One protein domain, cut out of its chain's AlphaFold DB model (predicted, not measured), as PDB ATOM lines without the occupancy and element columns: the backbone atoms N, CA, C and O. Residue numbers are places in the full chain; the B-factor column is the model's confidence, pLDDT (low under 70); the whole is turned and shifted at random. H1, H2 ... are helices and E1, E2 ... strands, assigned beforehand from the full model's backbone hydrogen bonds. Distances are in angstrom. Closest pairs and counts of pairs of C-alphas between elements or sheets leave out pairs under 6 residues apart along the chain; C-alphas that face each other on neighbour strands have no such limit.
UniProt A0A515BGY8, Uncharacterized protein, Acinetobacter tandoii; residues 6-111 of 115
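Overview. This is residues 6 to 111 of the 115 residues of an uncharacterized protein of Acinetobacter tandoii (UniProt A0A515BGY8). A strongly twisted sheet of six strands curls round one long helix, H2. The long strands E4 and E5 run side by side through its middle; E3 and then E2 continue the sheet beyond E4, short E1 and E6 pair with different parts of E5, and the small helix H1 sits on the sheet near E2. The printed part has 106 residues, with the order E1, H1, E2, E3, E4, E5, E6, H2. The sheet is branched and its neighbour pairs are antiparallel; the class is mixed, helices and strands. The whole is compact, with a radius of gyration of the C-alphas of 13.8 A, and rounded, spanning 39 by 31 by 24 A.

Along the chain. E1 is residues 6 to 8, 6.4 A long, beginning at C-alpha 6 (15.636, 45.049, -41.991). H1, residues 14 to 17, measures 5.3 A, E2, residues 23 to 26, 9.9 A, and E3, residues 38 to 43, 17.0 A. E4, residues 53 to 62, measures 27.0 A. E5, residues 68 to 78, measures 28.7 A, starts at C-alpha 68 (13.613, 47.911, -37.377) and bends by 59 degrees at residue 72. E6, residues 83 to 85, measures 6.4 A. H2, residues 92 to 106, measures 21.3 A and ends at C-alpha 106 (15.976, 31.704, -42.275).

Arrangement. E1 pairs with E5, with N 6 and O 69 2.8 A apart; E1 and E4 are only just apart, their closest C-alphas 8.2 A from each other. E2 to E6 form a meander, each strand the antiparallel neighbour of the one before. In the hairpin of E2 and E3, N 24 and O 42 are 2.8 A apart; in that of E3 and E4, N 41 and O 58 are 2.8 A apart. In the hairpin of E4 and E5, N 54 and O 77 are 2.9 A apart; in that of E5 and E6, N 78 and O 83 are 2.9 A apart. E1 and E6 lie on one side of E5, E4 on the other side. H1 is on the sheet at a height of 7.0 A, over none of the strands; the C-alphas of Leu 17 and Ile 25, the closest of H1 and E2, are 7.1 A apart. The sheet curls round H2, and the closest C-alphas of E4 and H2, those of Leu 55 and Met 97, are 6.3 A apart. In H2 every O i to N i+4 pair is within hydrogen-bond range; H1 is too short for such a pair.

Size, cuts and confidence. The C-alphas farthest apart, of Glu 35 and Asn 50, are 41.1 A from each other. The printed part has no cut, and the link from E2 to E3, 11 residues, is long. The mean pLDDT of the printed part is 90.5; residues 31 to 35 and residue 89 are under 70.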
ATOM      1  N   LEU A   6      15.729  46.412 -42.472       95.94
ATOM      2  CA  LEU A   6      15.636  45.049 -41.991       95.94
ATOM      3  C   LEU A   6      14.780  45.013 -40.725       95.94
ATOM      4  O   LEU A   6      15.040  45.740 -39.769       95.94
ATOM      5  N   VAL A   7      13.771  44.151 -40.708       96.88
ATOM      6  CA  VAL A   7      12.908  43.929 -39.545       96.88
ATOM      7  C   VAL A   7      13.196  42.548 -38.993       96.88
ATOM      8  O   VAL A   7      12.881  41.552 -39.641       96.88
ATOM      9  N   PHE A   8      13.816  42.508 -37.819       96.50
ATOM     10  CA  PHE A   8      14.107  41.267 -37.108       96.50
ATOM     11  C   PHE A   8      12.887  40.831 -36.296       96.50
ATOM     12  O   PHE A   8      12.107  41.669 -35.836       96.50
ATOM     13  N   HIS A   9      12.725  39.529 -36.085       96.19
ATOM     14  CA  HIS A   9      11.793  39.042 -35.075       96.19
ATOM     15  C   HIS A   9      12.224  39.528 -33.674       96.19
ATOM     16  O   HIS A   9      13.423  39.717 -33.435       96.19
ATOM     17  N   PRO A  10      11.290  39.760 -32.730       91.62
ATOM     18  CA  PRO A  10      11.631  40.254 -31.396       91.62
ATOM     19  C   PRO A  10      12.679  39.435 -30.640       91.62
ATOM     20  O   PRO A  10      13.499  40.010 -29.924       91.62
ATOM     21  N   ASP A  11      12.681  38.120 -30.849       93.00
ATOM     22  CA  ASP A  11      13.638  37.195 -30.232       93.00
ATOM     23  C   ASP A  11      15.004  37.160 -30.953       93.00
ATOM     24  O   ASP A  11      15.994  36.706 -30.383       93.00
ATOM     25  N   ASP A  12      15.093  37.720 -32.163       93.19
ATOM     26  CA  ASP A  12      16.276  37.711 -33.033       93.19
ATOM     27  C   ASP A  12      17.028  39.048 -33.014       93.19
ATOM     28  O   ASP A  12      17.447  39.582 -34.045       93.19
ATOM     29  N   HIS A  13      17.212  39.634 -31.831       92.75
ATOM     30  CA  HIS A  13      17.886  40.925 -31.721       92.75
ATOM     31  C   HIS A  13      19.307  40.855 -32.332       92.75
ATOM     32  O   HIS A  13      20.183  40.179 -31.780       92.75
ATOM     33  N   PRO A  14      19.630  41.615 -33.401       92.69
ATOM     34  CA  PRO A  14      20.834  41.365 -34.201       92.69
ATOM     35  C   PRO A  14      22.143  41.557 -33.429       92.69
ATOM     36  O   PRO A  14      23.114  40.839 -33.653       92.69
ATOM     37  N   ALA A  15      22.165  42.460 -32.443       91.69
ATOM     38  CA  ALA A  15      23.324  42.638 -31.561       91.69
ATOM     39  C   ALA A  15      23.635  41.419 -30.661       91.69
ATOM     40  O   ALA A  15      24.731  41.334 -30.108       91.69
ATOM     41  N   GLN A  16      22.688  40.490 -30.486       93.12
ATOM     42  CA  GLN A  16      22.843  39.286 -29.662       93.12
ATOM     43  C   GLN A  16      23.236  38.054 -30.486       93.12
ATOM     44  O   GLN A  16      23.871  37.149 -29.944       93.12
ATOM     45  N   LEU A  17      22.933  38.048 -31.790       93.06
ATOM     46  CA  LEU A  17      23.167  36.908 -32.680       93.06
ATOM     47  C   LEU A  17      24.660  36.576 -32.835       93.06
ATOM     48  O   LEU A  17      25.020  35.403 -32.842       93.06
ATOM     49  N   LYS A  18      25.544  37.587 -32.911       92.69
ATOM     50  CA  LYS A  18      27.014  37.498 -33.131       92.69
ATOM     51  C   LYS A  18      27.447  36.818 -34.439       92.69
ATOM     52  O   LYS A  18      28.364  37.305 -35.097       92.69
ATOM     53  N   LYS A  19      26.841  35.691 -34.814       95.94
ATOM     54  CA  LYS A  19      27.097  34.919 -36.029       95.94
ATOM     55  C   LYS A  19      25.839  34.149 -36.438       95.94
ATOM     56  O   LYS A  19      25.245  33.475 -35.608       95.94
ATOM     57  N   VAL A  20      25.505  34.183 -37.725       97.12
ATOM     58  CA  VAL A  20      24.409  33.411 -38.333       97.12
ATOM     59  C   VAL A  20      24.961  32.726 -39.578       97.12
ATOM     60  O   VAL A  20      25.295  33.386 -40.560       97.12
ATOM     61  N   GLY A  21      25.165  31.409 -39.522       96.06
ATOM     62  CA  GLY A  21      25.807  30.664 -40.607       96.06
ATOM     63  C   GLY A  21      27.147  31.266 -41.043       96.06
ATOM     64  O   GLY A  21      28.097  31.371 -40.261       96.06
ATOM     65  N   ASN A  22      27.208  31.704 -42.302       96.56
ATOM     66  CA  ASN A  22      28.383  32.328 -42.913       96.56
ATOM     67  C   ASN A  22      28.503  33.841 -42.667       96.56
ATOM     68  O   ASN A  22      29.359  34.487 -43.264       96.56
ATOM     69  N   TRP A  23      27.708  34.395 -41.757       97.81
ATOM     70  CA  TRP A  23      27.679  35.823 -41.464       97.81
ATOM     71  C   TRP A  23      28.122  36.093 -40.038       97.81
ATOM     72  O   TRP A  23      27.685  35.407 -39.120       97.81
ATOM     73  N   VAL A  24      28.986  37.080 -39.837       97.75
ATOM     74  CA  VAL A  24      29.389  37.571 -38.514       97.75
ATOM     75  C   VAL A  24      28.826  38.973 -38.331       97.75
ATOM     76  O   VAL A  24      28.901  39.792 -39.242       97.75
ATOM     77  N   ILE A  25      28.270  39.239 -37.151       97.50
ATOM     78  CA  ILE A  25      27.641  40.507 -36.792       97.50
ATOM     79  C   ILE A  25      28.490  41.172 -35.713       97.50
ATOM     80  O   ILE A  25      28.666  40.633 -34.619       97.50
ATOM     81  N   THR A  26      29.041  42.339 -36.027       95.81
ATOM     82  CA  THR A  26      29.960  43.078 -35.152       95.81
ATOM     83  C   THR A  26      29.579  44.542 -35.032       95.81
ATOM     84  O   THR A  26      28.909  45.085 -35.901       95.81
ATOM     85  N   PHE A  27      30.080  45.214 -34.000       92.81
ATOM     86  CA  PHE A  27      30.028  46.673 -33.926       92.81
ATOM     87  C   PHE A  27      31.094  47.304 -34.837       92.81
ATOM     88  O   PHE A  27      32.179  46.729 -34.978       92.81
ATOM     89  N   PRO A  28      30.838  48.488 -35.423       90.06
ATOM     90  CA  PRO A  28      31.863  49.231 -36.146       90.06
ATOM     91  C   PRO A  28      33.028  49.596 -35.217       90.06
ATOM     92  O   PRO A  28      32.841  49.855 -34.025       90.06
ATOM     93  N   ALA A  29      34.244  49.640 -35.771       82.06
ATOM     94  CA  ALA A  29      35.457  49.957 -35.013       82.06
ATOM     95  C   ALA A  29      35.443  51.384 -34.440       82.06
ATOM     96  O   ALA A  29      36.008  51.637 -33.376       82.06
ATOM     97  N   ARG A  30      34.776  52.313 -35.133       73.75
ATOM     98  CA  ARG A  30      34.573  53.691 -34.697       73.75
ATOM     99  C   ARG A  30      33.076  53.958 -34.633       73.75
ATOM    100  O   ARG A  30      32.396  53.871 -35.646       73.75
ATOM    101  N   ARG A  31      32.566  54.264 -33.440       66.88
ATOM    102  CA  ARG A  31      31.194  54.758 -33.282       66.88
ATOM    103  C   ARG A  31      31.220  56.251 -33.568       66.88
ATOM    104  O   ARG A  31      31.799  57.000 -32.786       66.88
ATOM    105  N   GLU A  32      30.677  56.666 -34.707       61.44
ATOM    106  CA  GLU A  32      30.618  58.093 -35.051       61.44
ATOM    107  C   GLU A  32      29.544  58.832 -34.244       61.44
ATOM    108  O   GLU A  32      29.737  59.997 -33.916       61.44
ATOM    109  N   ASN A  33      28.487  58.131 -33.818       60.34
ATOM    110  CA  ASN A  33      27.464  58.637 -32.906       60.34
ATOM    111  C   ASN A  33      27.175  57.612 -31.804       60.34
ATOM    112  O   ASN A  33      27.000  56.426 -32.071       60.34
ATOM    113  N   ASN A  34      27.111  58.072 -30.551       62.81
ATOM    114  CA  ASN A  34      26.759  57.229 -29.400       62.81
ATOM    115  C   ASN A  34      25.240  57.054 -29.221       62.81
ATOM    116  O   ASN A  34      24.825  56.322 -28.326       62.81
ATOM    117  N   GLU A  35      24.425  57.740 -30.025       68.81
ATOM    118  CA  GLU A  35      22.970  57.802 -29.844       68.81
ATOM    119  C   GLU A  35      22.225  56.634 -30.503       68.81
ATOM    120  O   GLU A  35      21.185  56.225 -29.994       68.81
ATOM    121  N   THR A  36      22.760  56.056 -31.585       79.56
ATOM    122  CA  THR A  36      22.141  54.922 -32.288       79.56
ATOM    123  C   THR A  36      23.090  53.733 -32.376       79.56
ATOM    124  O   THR A  36      24.289  53.863 -32.631       79.56
ATOM    125  N   LEU A  37      22.557  52.535 -32.130       89.38
ATOM    126  CA  LEU A  37      23.337  51.306 -32.188       89.38
ATOM    127  C   LEU A  37      23.605  50.937 -33.650       89.38
ATOM    128  O   LEU A  37      22.669  50.726 -34.411       89.38
ATOM    129  N   GLN A  38      24.874  50.830 -34.033       93.75
ATOM    130  CA  GLN A  38      25.287  50.419 -35.377       93.75
ATOM    131  C   GLN A  38      25.881  49.014 -35.363       93.75
ATOM    132  O   GLN A  38      26.614  48.648 -34.438       93.75
ATOM    133  N   LEU A  39      25.594  48.246 -36.410       95.69
ATOM    134  CA  LEU A  39      26.096  46.895 -36.617       95.69
ATOM    135  C   LEU A  39      26.584  46.725 -38.053       95.69
ATOM    136  O   LEU A  39      26.074  47.329 -38.991       95.69
ATOM    137  N   ILE A  40      27.560  45.841 -38.202       96.56
ATOM    138  CA  ILE A  40      28.108  45.407 -39.475       96.56
ATOM    139  C   ILE A  40      27.908  43.898 -39.582       96.56
ATOM    140  O   ILE A  40      28.373  43.154 -38.717       96.56
ATOM    141  N   ILE A  41      27.244  43.457 -40.646       97.50
ATOM    142  CA  ILE A  41      27.040  42.055 -41.004       97.50
ATOM    143  C   ILE A  41      28.012  41.719 -42.139       97.50
ATOM    144  O   ILE A  41      27.915  42.283 -43.225       97.50
ATOM    145  N   ARG A  42      28.964  40.814 -41.891       97.25
ATOM    146  CA  ARG A  42      30.015  40.433 -42.850       97.25
ATOM    147  C   ARG A  42      29.970  38.969 -43.213       97.25
ATOM    148  O   ARG A  42      29.877  38.118 -42.326       97.25
ATOM    149  N   SER A  43      30.126  38.684 -44.497       96.38
ATOM    150  CA  SER A  43      30.353  37.330 -44.980       96.38
ATOM    151  C   SER A  43      31.737  36.843 -44.546       96.38
ATOM    152  O   SER A  43      32.716  37.587 -44.598       96.38
ATOM    153  N   VAL A  44      31.827  35.582 -44.120       95.56
ATOM    154  CA  VAL A  44      33.106  34.883 -43.905       95.56
ATOM    155  C   VAL A  44      33.491  33.994 -45.083       95.56
ATOM    156  O   VAL A  44      34.536  33.345 -45.042       95.56
ATOM    157  N   ILE A  45      32.648  33.924 -46.117       92.81
ATOM    158  CA  ILE A  45      32.976  33.181 -47.331       92.81
ATOM    159  C   ILE A  45      34.032  33.989 -48.098       92.81
ATOM    160  O   ILE A  45      33.820  35.179 -48.335       92.81
ATOM    161  N   PRO A  46      35.155  33.372 -48.508       91.00
ATOM    162  CA  PRO A  46      36.142  34.030 -49.356       91.00
ATOM    163  C   PRO A  46      35.521  34.550 -50.654       91.00
ATOM    164  O   PRO A  46      34.567  33.962 -51.157       91.00
ATOM    165  N   GLN A  47      36.087  35.616 -51.219       91.94
ATOM    166  CA  GLN A  47      35.668  36.121 -52.527       91.94
ATOM    167  C   GLN A  47      35.793  35.019 -53.584       91.94
ATOM    168  O   GLN A  47      36.856  34.410 -53.742       91.94
ATOM    169  N   GLN A  48      34.700  34.743 -54.288       85.50
ATOM    170  CA  GLN A  48      34.627  33.658 -55.259       85.50
ATOM    171  C   GLN A  48      34.540  34.209 -56.686       85.50
ATOM    172  O   GLN A  48      33.508  34.719 -57.101       85.50
ATOM    173  N   MET A  49      35.609  34.042 -57.473       80.75
ATOM    174  CA  MET A  49      35.675  34.493 -58.880       80.75
ATOM    175  C   MET A  49      34.652  33.800 -59.797       80.75
ATOM    176  O   MET A  49      34.357  34.275 -60.884       80.75
ATOM    177  N   ASN A  50      34.131  32.640 -59.388       80.50
ATOM    178  CA  ASN A  50      33.118  31.889 -60.128       80.50
ATOM    179  C   ASN A  50      31.676  32.256 -59.736       80.50
ATOM    180  O   ASN A  50      30.742  31.666 -60.277       80.50
ATOM    181  N   GLN A  51      31.486  33.171 -58.784       74.69
ATOM    182  CA  GLN A  51      30.180  33.721 -58.445       74.69
ATOM    183  C   GLN A  51      30.020  35.077 -59.121       74.69
ATOM    184  O   GLN A  51      30.880  35.938 -58.975       74.69
ATOM    185  N   ASN A  52      28.904  35.297 -59.822       83.81
ATOM    186  CA  ASN A  52      28.676  36.579 -60.492       83.81
ATOM    187  C   ASN A  52      28.639  37.737 -59.484       83.81
ATOM    188  O   ASN A  52      29.265  38.763 -59.709       83.81
ATOM    189  N   MET A  53      27.918  37.579 -58.370       90.69
ATOM    190  CA  MET A  53      27.772  38.613 -57.341       90.69
ATOM    191  C   MET A  53      27.721  37.969 -55.956       90.69
ATOM    192  O   MET A  53      26.956  37.028 -55.746       90.69
ATOM    193  N   GLN A  54      28.505  38.490 -55.014       92.94
ATOM    194  CA  GLN A  54      28.602  37.980 -53.647       92.94
ATOM    195  C   GLN A  54      28.526  39.130 -52.643       92.94
ATOM    196  O   GLN A  54      29.435  39.953 -52.570       92.94
ATOM    197  N   LEU A  55      27.473  39.170 -51.825       95.25
ATOM    198  CA  LEU A  55      27.364  40.143 -50.738       95.25
ATOM    199  C   LEU A  55      28.514  39.951 -49.732       95.25
ATOM    200  O   LEU A  55      28.750  38.840 -49.249       95.25
ATOM    201  N   LEU A  56      29.217  41.038 -49.407       95.50
ATOM    202  CA  LEU A  56      30.370  41.021 -48.505       95.50
ATOM    203  C   LEU A  56      30.042  41.640 -47.155       95.50
ATOM    204  O   LEU A  56      30.329  41.046 -46.115       95.50
ATOM    205  N   ASN A  57      29.461  42.835 -47.177       95.62
ATOM    206  CA  ASN A  57      29.278  43.667 -46.001       95.62
ATOM    207  C   ASN A  57      27.935  44.392 -46.087       95.62
ATOM    208  O   ASN A  57      27.561  44.897 -47.143       95.62
ATOM    209  N   LEU A  58      27.233  44.465 -44.963       96.25
ATOM    210  CA  LEU A  58      26.013  45.241 -44.800       96.25
ATOM    211  C   LEU A  58      26.104  46.014 -43.486       96.25
ATOM    212  O   LEU A  58      26.296  45.415 -42.427       96.25
ATOM    213  N   GLU A  59      25.967  47.331 -43.552       94.88
ATOM    214  CA  GLU A  59      25.933  48.198 -42.380       94.88
ATOM    215  C   GLU A  59      24.500  48.606 -42.088       94.88
ATOM    216  O   GLU A  59      23.778  49.078 -42.970       94.88
ATOM    217  N   ILE A  60      24.098  48.424 -40.835       94.88
ATOM    218  CA  ILE A  60      22.762  48.758 -40.363       94.88
ATOM    219  C   ILE A  60      22.836  49.561 -39.073       94.88
ATOM    220  O   ILE A  60      23.750  49.382 -38.262       94.88
ATOM    221  N   HIS A  61      21.839  50.407 -38.837       93.81
ATOM    222  CA  HIS A  61      21.660  51.052 -37.537       93.81
ATOM    223  C   HIS A  61      20.273  50.820 -36.968       93.81
ATOM    224  O   HIS A  61      19.319  50.539 -37.688       93.81
ATOM    225  N   GLN A  62      20.169  50.904 -35.653       92.12
ATOM    226  CA  GLN A  62      18.897  50.817 -34.970       92.12
ATOM    227  C   GLN A  62      18.075  52.061 -35.302       92.12
ATOM    228  O   GLN A  62      18.522  53.186 -35.070       92.12
ATOM    229  N   SER A  63      16.877  51.852 -35.845       91.06
ATOM    230  CA  SER A  63      15.926  52.936 -36.081       91.06
ATOM    231  C   SER A  63      15.177  53.303 -34.791       91.06
ATOM    232  O   SER A  63      15.329  52.658 -33.753       91.06
ATOM    233  N   THR A  64      14.327  54.326 -34.854       88.56
ATOM    234  CA  THR A  64      13.419  54.676 -33.748       88.56
ATOM    235  C   THR A  64      12.255  53.696 -33.584       88.56
ATOM    236  O   THR A  64      11.559  53.753 -32.573       88.56
ATOM    237  N   LEU A  65      12.021  52.820 -34.567       89.00
ATOM    238  CA  LEU A  65      10.999  51.782 -34.514       89.00
ATOM    239  C   LEU A  65      11.604  50.485 -33.975       89.00
ATOM    240  O   LEU A  65      12.642  50.022 -34.453       89.00
ATOM    241  N   ASP A  66      10.916  49.866 -33.017       87.56
ATOM    242  CA  ASP A  66      11.363  48.606 -32.425       87.56
ATOM    243  C   ASP A  66      11.572  47.530 -33.494       87.56
ATOM    244  O   ASP A  66      10.778  47.376 -34.428       87.56
ATOM    245  N   HIS A  67      12.674  46.793 -33.351       92.75
ATOM    246  CA  HIS A  67      13.106  45.713 -34.244       92.75
ATOM    247  C   HIS A  67      13.406  46.115 -35.697       92.75
ATOM    248  O   HIS A  67      13.791  45.256 -36.492       92.75
ATOM    249  N   HIS A  68      13.288  47.398 -36.050       94.38
ATOM    250  CA  HIS A  68      13.613  47.911 -37.377       94.38
ATOM    251  C   HIS A  68      15.027  48.483 -37.390       94.38
ATOM    252  O   HIS A  68      15.406  49.312 -36.554       94.38
ATOM    253  N   TRP A  69      15.786  48.061 -38.391       95.44
ATOM    254  CA  TRP A  69      17.170  48.438 -38.600       95.44
ATOM    255  C   TRP A  69      17.330  49.005 -40.000       95.44
ATOM    256  O   TRP A  69      17.123  48.295 -40.979       95.44
ATOM    257  N   GLU A  70      17.667  50.283 -40.105       94.38
ATOM    258  CA  GLU A  70      17.877  50.930 -41.401       94.38
ATOM    259  C   GLU A  70      19.182  50.436 -42.021       94.38
ATOM    260  O   GLU A  70      20.187  50.287 -41.319       94.38
ATOM    261  N   ILE A  71      19.172  50.218 -43.332       93.88
ATOM    262  CA  ILE A  71      20.362  49.886 -44.108       93.88
ATOM    263  C   ILE A  71      21.085  51.179 -44.477       93.88
ATOM    264  O   ILE A  71      20.548  52.007 -45.209       93.88
ATOM    265  N   LEU A  72      22.320  51.319 -43.998       91.62
ATOM    266  CA  LEU A  72      23.167  52.477 -44.268       91.62
ATOM    267  C   LEU A  72      23.954  52.294 -45.562       91.62
ATOM    268  O   LEU A  72      23.863  53.101 -46.484       91.62
ATOM    269  N   THR A  73      24.739  51.223 -45.622       92.00
ATOM    270  CA  THR A  73      25.614  50.919 -46.753       92.00
ATOM    271  C   THR A  73      25.695  49.415 -46.958       92.00
ATOM    272  O   THR A  73      25.428  48.619 -46.053       92.00
ATOM    273  N   MET A  74      26.084  49.009 -48.161       94.00
ATOM    274  CA  MET A  74      26.426  47.625 -48.447       94.00
ATOM    275  C   MET A  74      27.546  47.556 -49.478       94.00
ATOM    276  O   MET A  74      27.708  48.471 -50.287       94.00
ATOM    277  N   SER A  75      28.284  46.453 -49.473       95.06
ATOM    278  CA  SER A  75      29.259  46.145 -50.512       95.06
ATOM    279  C   SER A  75      29.152  44.696 -50.960       95.06
ATOM    280  O   SER A  75      28.792  43.798 -50.189       95.06
ATOM    281  N   TYR A  76      29.440  44.464 -52.236       94.88
ATOM    282  CA  TYR A  76      29.466  43.138 -52.833       94.88
ATOM    283  C   TYR A  76      30.660  42.982 -53.765       94.88
ATOM    284  O   TYR A  76      31.181  43.954 -54.308       94.88
ATOM    285  N   PHE A  77      31.079  41.739 -53.949       95.06
ATOM    286  CA  PHE A  77      32.094  41.352 -54.909       95.06
ATOM    287  C   PHE A  77      31.432  40.944 -56.223       95.06
ATOM    288  O   PHE A  77      30.568  40.065 -56.227       95.06
ATOM    289  N   ASP A  78      31.836  41.571 -57.321       93.00
ATOM    290  CA  ASP A  78      31.540  41.130 -58.681       93.00
ATOM    291  C   ASP A  78      32.675  40.209 -59.141       93.00
ATOM    292  O   ASP A  78      33.804  40.660 -59.351       93.00
ATOM    293  N   GLY A  79      32.386  38.912 -59.264       90.94
ATOM    294  CA  GLY A  79      33.382  37.917 -59.658       90.94
ATOM    295  C   GLY A  79      33.703  37.916 -61.152       90.94
ATOM    296  O   GLY A  79      34.785  37.463 -61.519       90.94
ATOM    297  N   GLU A  80      32.832  38.463 -62.010       90.56
ATOM    298  CA  GLU A  80      33.117  38.602 -63.447       90.56
ATOM    299  C   GLU A  80      34.214  39.644 -63.677       90.56
ATOM    300  O   GLU A  80      35.125  39.440 -64.482       90.56
ATOM    301  N   HIS A  81      34.144  40.749 -62.935       89.94
ATOM    302  CA  HIS A  81      35.087  41.862 -63.045       89.94
ATOM    303  C   HIS A  81      36.188  41.840 -61.976       89.94
ATOM    304  O   HIS A  81      37.143  42.609 -62.075       89.94
ATOM    305  N   ALA A  82      36.079  40.955 -60.981       90.50
ATOM    306  CA  ALA A  82      36.978  40.839 -59.834       90.50
ATOM    307  C   ALA A  82      37.127  42.147 -59.032       90.50
ATOM    308  O   ALA A  82      38.230  42.518 -58.620       90.50
ATOM    309  N   ILE A  83      36.017  42.853 -58.811       92.25
ATOM    310  CA  ILE A  83      35.986  44.148 -58.116       92.25
ATOM    311  C   ILE A  83      34.957  44.162 -56.989       92.25
ATOM    312  O   ILE A  83      33.933  43.486 -57.043       92.25
ATOM    313  N   GLU A  84      35.223  44.975 -55.969       94.06
ATOM    314  CA  GLU A  84      34.242  45.299 -54.936       94.06
ATOM    315  C   GLU A  84      33.475  46.564 -55.323       94.06
ATOM    316  O   GLU A  84      34.060  47.580 -55.707       94.06
ATOM    317  N   LEU A  85      32.152  46.497 -55.213       93.31
ATOM    318  CA  LEU A  85      31.233  47.559 -55.589       93.31
ATOM    319  C   LEU A  85      30.317  47.911 -54.420       93.31
ATOM    320  O   LEU A  85      29.940  47.060 -53.615       93.31
ATOM    321  N   HIS A  86      29.932  49.183 -54.372       92.19
ATOM    322  CA  HIS A  86      29.014  49.739 -53.385       92.19
ATOM    323  C   HIS A  86      27.772  50.214 -54.138       92.19
ATOM    324  O   HIS A  86      27.810  51.282 -54.752       92.19
ATOM    325  N   PRO A  87      26.716  49.390 -54.218       84.75
ATOM    326  CA  PRO A  87      25.512  49.774 -54.919       84.75
ATOM    327  C   PRO A  87      24.739  50.780 -54.072       84.75
ATOM    328  O   PRO A  87      24.698  50.671 -52.845       84.75
ATOM    329  N   ASP A  88      24.039  51.688 -54.742       79.25
ATOM    330  CA  ASP A  88      22.947  52.399 -54.094       79.25
ATOM    331  C   ASP A  88      21.916  51.373 -53.606       79.25
ATOM    332  O   ASP A  88      21.624  50.383 -54.287       79.25
ATOM    333  N   THR A  89      21.350  51.597 -52.424       66.81
ATOM    334  CA  THR A  89      20.383  50.683 -51.793       66.81
ATOM    335  C   THR A  89      19.106  50.495 -52.627       66.81
ATOM    336  O   THR A  89      18.396  49.508 -52.460       66.81
ATOM    337  N   GLU A  90      18.856  51.385 -53.590       71.25
ATOM    338  CA  GLU A  90      17.752  51.334 -54.559       71.25
ATOM    339  C   GLU A  90      18.028  50.418 -55.770       71.25
ATOM    340  O   GLU A  90      17.151  50.178 -56.604       71.25
ATOM    341  N   ASN A  91      19.244  49.879 -55.890       80.62
ATOM    342  CA  ASN A  91      19.633  49.019 -57.000       80.62
ATOM    343  C   ASN A  91      18.933  47.646 -56.915       80.62
ATOM    344  O   ASN A  91      18.938  46.983 -55.878       80.62
ATOM    345  N   LEU A  92      18.383  47.152 -58.031       84.44
ATOM    346  CA  LEU A  92      17.777  45.813 -58.102       84.44
ATOM    347  C   LEU A  92      18.738  44.698 -57.656       84.44
ATOM    348  O   LEU A  92      18.301  43.699 -57.084       84.44
ATOM    349  N   ILE A  93      20.042  44.881 -57.883       86.38
ATOM    350  CA  ILE A  93      21.099  43.977 -57.420       86.38
ATOM    351  C   ILE A  93      21.179  43.984 -55.887       86.38
ATOM    352  O   ILE A  93      21.219  42.916 -55.276       86.38
ATOM    353  N   ALA A  94      21.135  45.166 -55.262       88.00
ATOM    354  CA  ALA A  94      21.113  45.313 -53.807       88.00
ATOM    355  C   ALA A  94      19.913  44.571 -53.201       88.00
ATOM    356  O   ALA A  94      20.081  43.713 -52.336       88.00
ATOM    357  N   ILE A  95      18.711  44.806 -53.735       91.56
ATOM    358  CA  ILE A  95      17.478  44.146 -53.277       91.56
ATOM    359  C   ILE A  95      17.568  42.623 -53.433       91.56
ATOM    360  O   ILE A  95      17.123  41.885 -52.552       91.56
ATOM    361  N   LYS A  96      18.136  42.128 -54.540       92.81
ATOM    362  CA  LYS A  96      18.332  40.688 -54.759       92.81
ATOM    363  C   LYS A  96      19.235  40.083 -53.680       92.81
ATOM    364  O   LYS A  96      18.838  39.105 -53.053       92.81
ATOM    365  N   MET A  97      20.389  40.693 -53.420       93.06
ATOM    366  CA  MET A  97      21.334  40.212 -52.406       93.06
ATOM    367  C   MET A  97      20.753  40.255 -50.989       93.06
ATOM    368  O   MET A  97      20.976  39.339 -50.204       93.06
ATOM    369  N   LEU A  98      19.960  41.278 -50.661       95.06
ATOM    370  CA  LEU A  98      19.270  41.357 -49.370       95.06
ATOM    371  C   LEU A  98      18.237  40.235 -49.202       95.06
ATOM    372  O   LEU A  98      18.115  39.664 -48.121       95.06
ATOM    373  N   LYS A  99      17.519  39.867 -50.269       94.94
ATOM    374  CA  LYS A  99      16.600  38.718 -50.243       94.94
ATOM    375  C   LYS A  99      17.339  37.393 -50.066       94.94
ATOM    376  O   LYS A  99      16.857  36.538 -49.330       94.94
ATOM    377  N   GLU A 100      18.493  37.227 -50.706       95.00
ATOM    378  CA  GLU A 100      19.351  36.049 -50.520       95.00
ATOM    379  C   GLU A 100      19.881  35.973 -49.079       95.00
ATOM    380  O   GLU A 100      19.794  34.919 -48.456       95.00
ATOM    381  N   LEU A 101      20.327  37.096 -48.504       96.19
ATOM    382  CA  LEU A 101      20.720  37.188 -47.093       96.19
ATOM    383  C   LEU A 101      19.584  36.749 -46.156       96.19
ATOM    384  O   LEU A 101      19.811  35.945 -45.256       96.19
ATOM    385  N   ILE A 102      18.362  37.240 -46.384       97.00
ATOM    386  CA  ILE A 102      17.174  36.866 -45.599       97.00
ATOM    387  C   ILE A 102      16.904  35.361 -45.685       97.00
ATOM    388  O   ILE A 102      16.656  34.715 -44.669       97.00
ATOM    389  N   GLN A 103      16.981  34.785 -46.885       96.69
ATOM    390  CA  GLN A 103      16.808  33.344 -47.076       96.69
ATOM    391  C   GLN A 103      17.893  32.534 -46.363       96.69
ATOM    392  O   GLN A 103      17.590  31.492 -45.788       96.69
ATOM    393  N   GLU A 104      19.144  32.999 -46.381       95.88
ATOM    394  CA  GLU A 104      20.237  32.369 -45.638       95.88
ATOM    395  C   GLU A 104      19.993  32.418 -44.128       95.88
ATOM    396  O   GLU A 104      20.175  31.403 -43.464       95.88
ATOM    397  N   PHE A 105      19.551  33.556 -43.586       97.50
ATOM    398  CA  PHE A 105      19.249  33.712 -42.159       97.50
ATOM    399  C   PHE A 105      18.123  32.773 -41.714       97.50
ATOM    400  O   PHE A 105      18.263  32.089 -40.699       97.50
ATOM    401  N   GLY A 106      17.081  32.627 -42.537       96.88
ATOM    402  CA  GLY A 106      15.976  31.704 -42.275       96.88
ATOM    403  C   GLY A 106      16.384  30.226 -42.191       96.88
ATOM    404  O   GLY A 106      15.668  29.438 -41.584       96.88
ATOM    405  N   LYS A 107      17.545  29.820 -42.731       97.31
ATOM    406  CA  LYS A 107      18.076  28.448 -42.557       97.31
ATOM    407  C   LYS A 107      18.567  28.164 -41.135       97.31
ATOM    408  O   LYS A 107      18.828  27.008 -40.812       97.31
ATOM    409  N   TYR A 108      18.745  29.207 -40.329       96.69
ATOM    410  CA  TYR A 108      19.234  29.148 -38.952       96.69
ATOM    411  C   TYR A 108      18.182  29.652 -37.958       96.69
ATOM    412  O   TYR A 108      18.552  30.129 -36.889       96.69
ATOM    413  N   ASP A 109      16.899  29.581 -38.334       95.12
ATOM    414  CA  ASP A 109      15.753  30.023 -37.531       95.12
ATOM    415  C   ASP A 109      15.798  31.508 -37.130       95.12
ATOM    416  O   ASP A 109      15.164  31.902 -36.159       95.12
ATOM    417  N   VAL A 110      16.526  32.337 -37.891       96.31
ATOM    418  CA  VAL A 110      16.534  33.793 -37.711       96.31
ATOM    419  C   VAL A 110      15.520  34.411 -38.666       96.31
ATOM    420  O   VAL A 110      15.710  34.408 -39.888       96.31
ATOM    421  N   GLU A 111      14.448  34.963 -38.114       94.81
ATOM    422  CA  GLU A 111      13.363  35.569 -38.874       94.81
ATOM    423  C   GLU A 111      13.662  37.043 -39.195       94.81
ATOM    424  O   GLU A 111      13.825  37.896 -38.317       94.81
TER     425      GLU A 111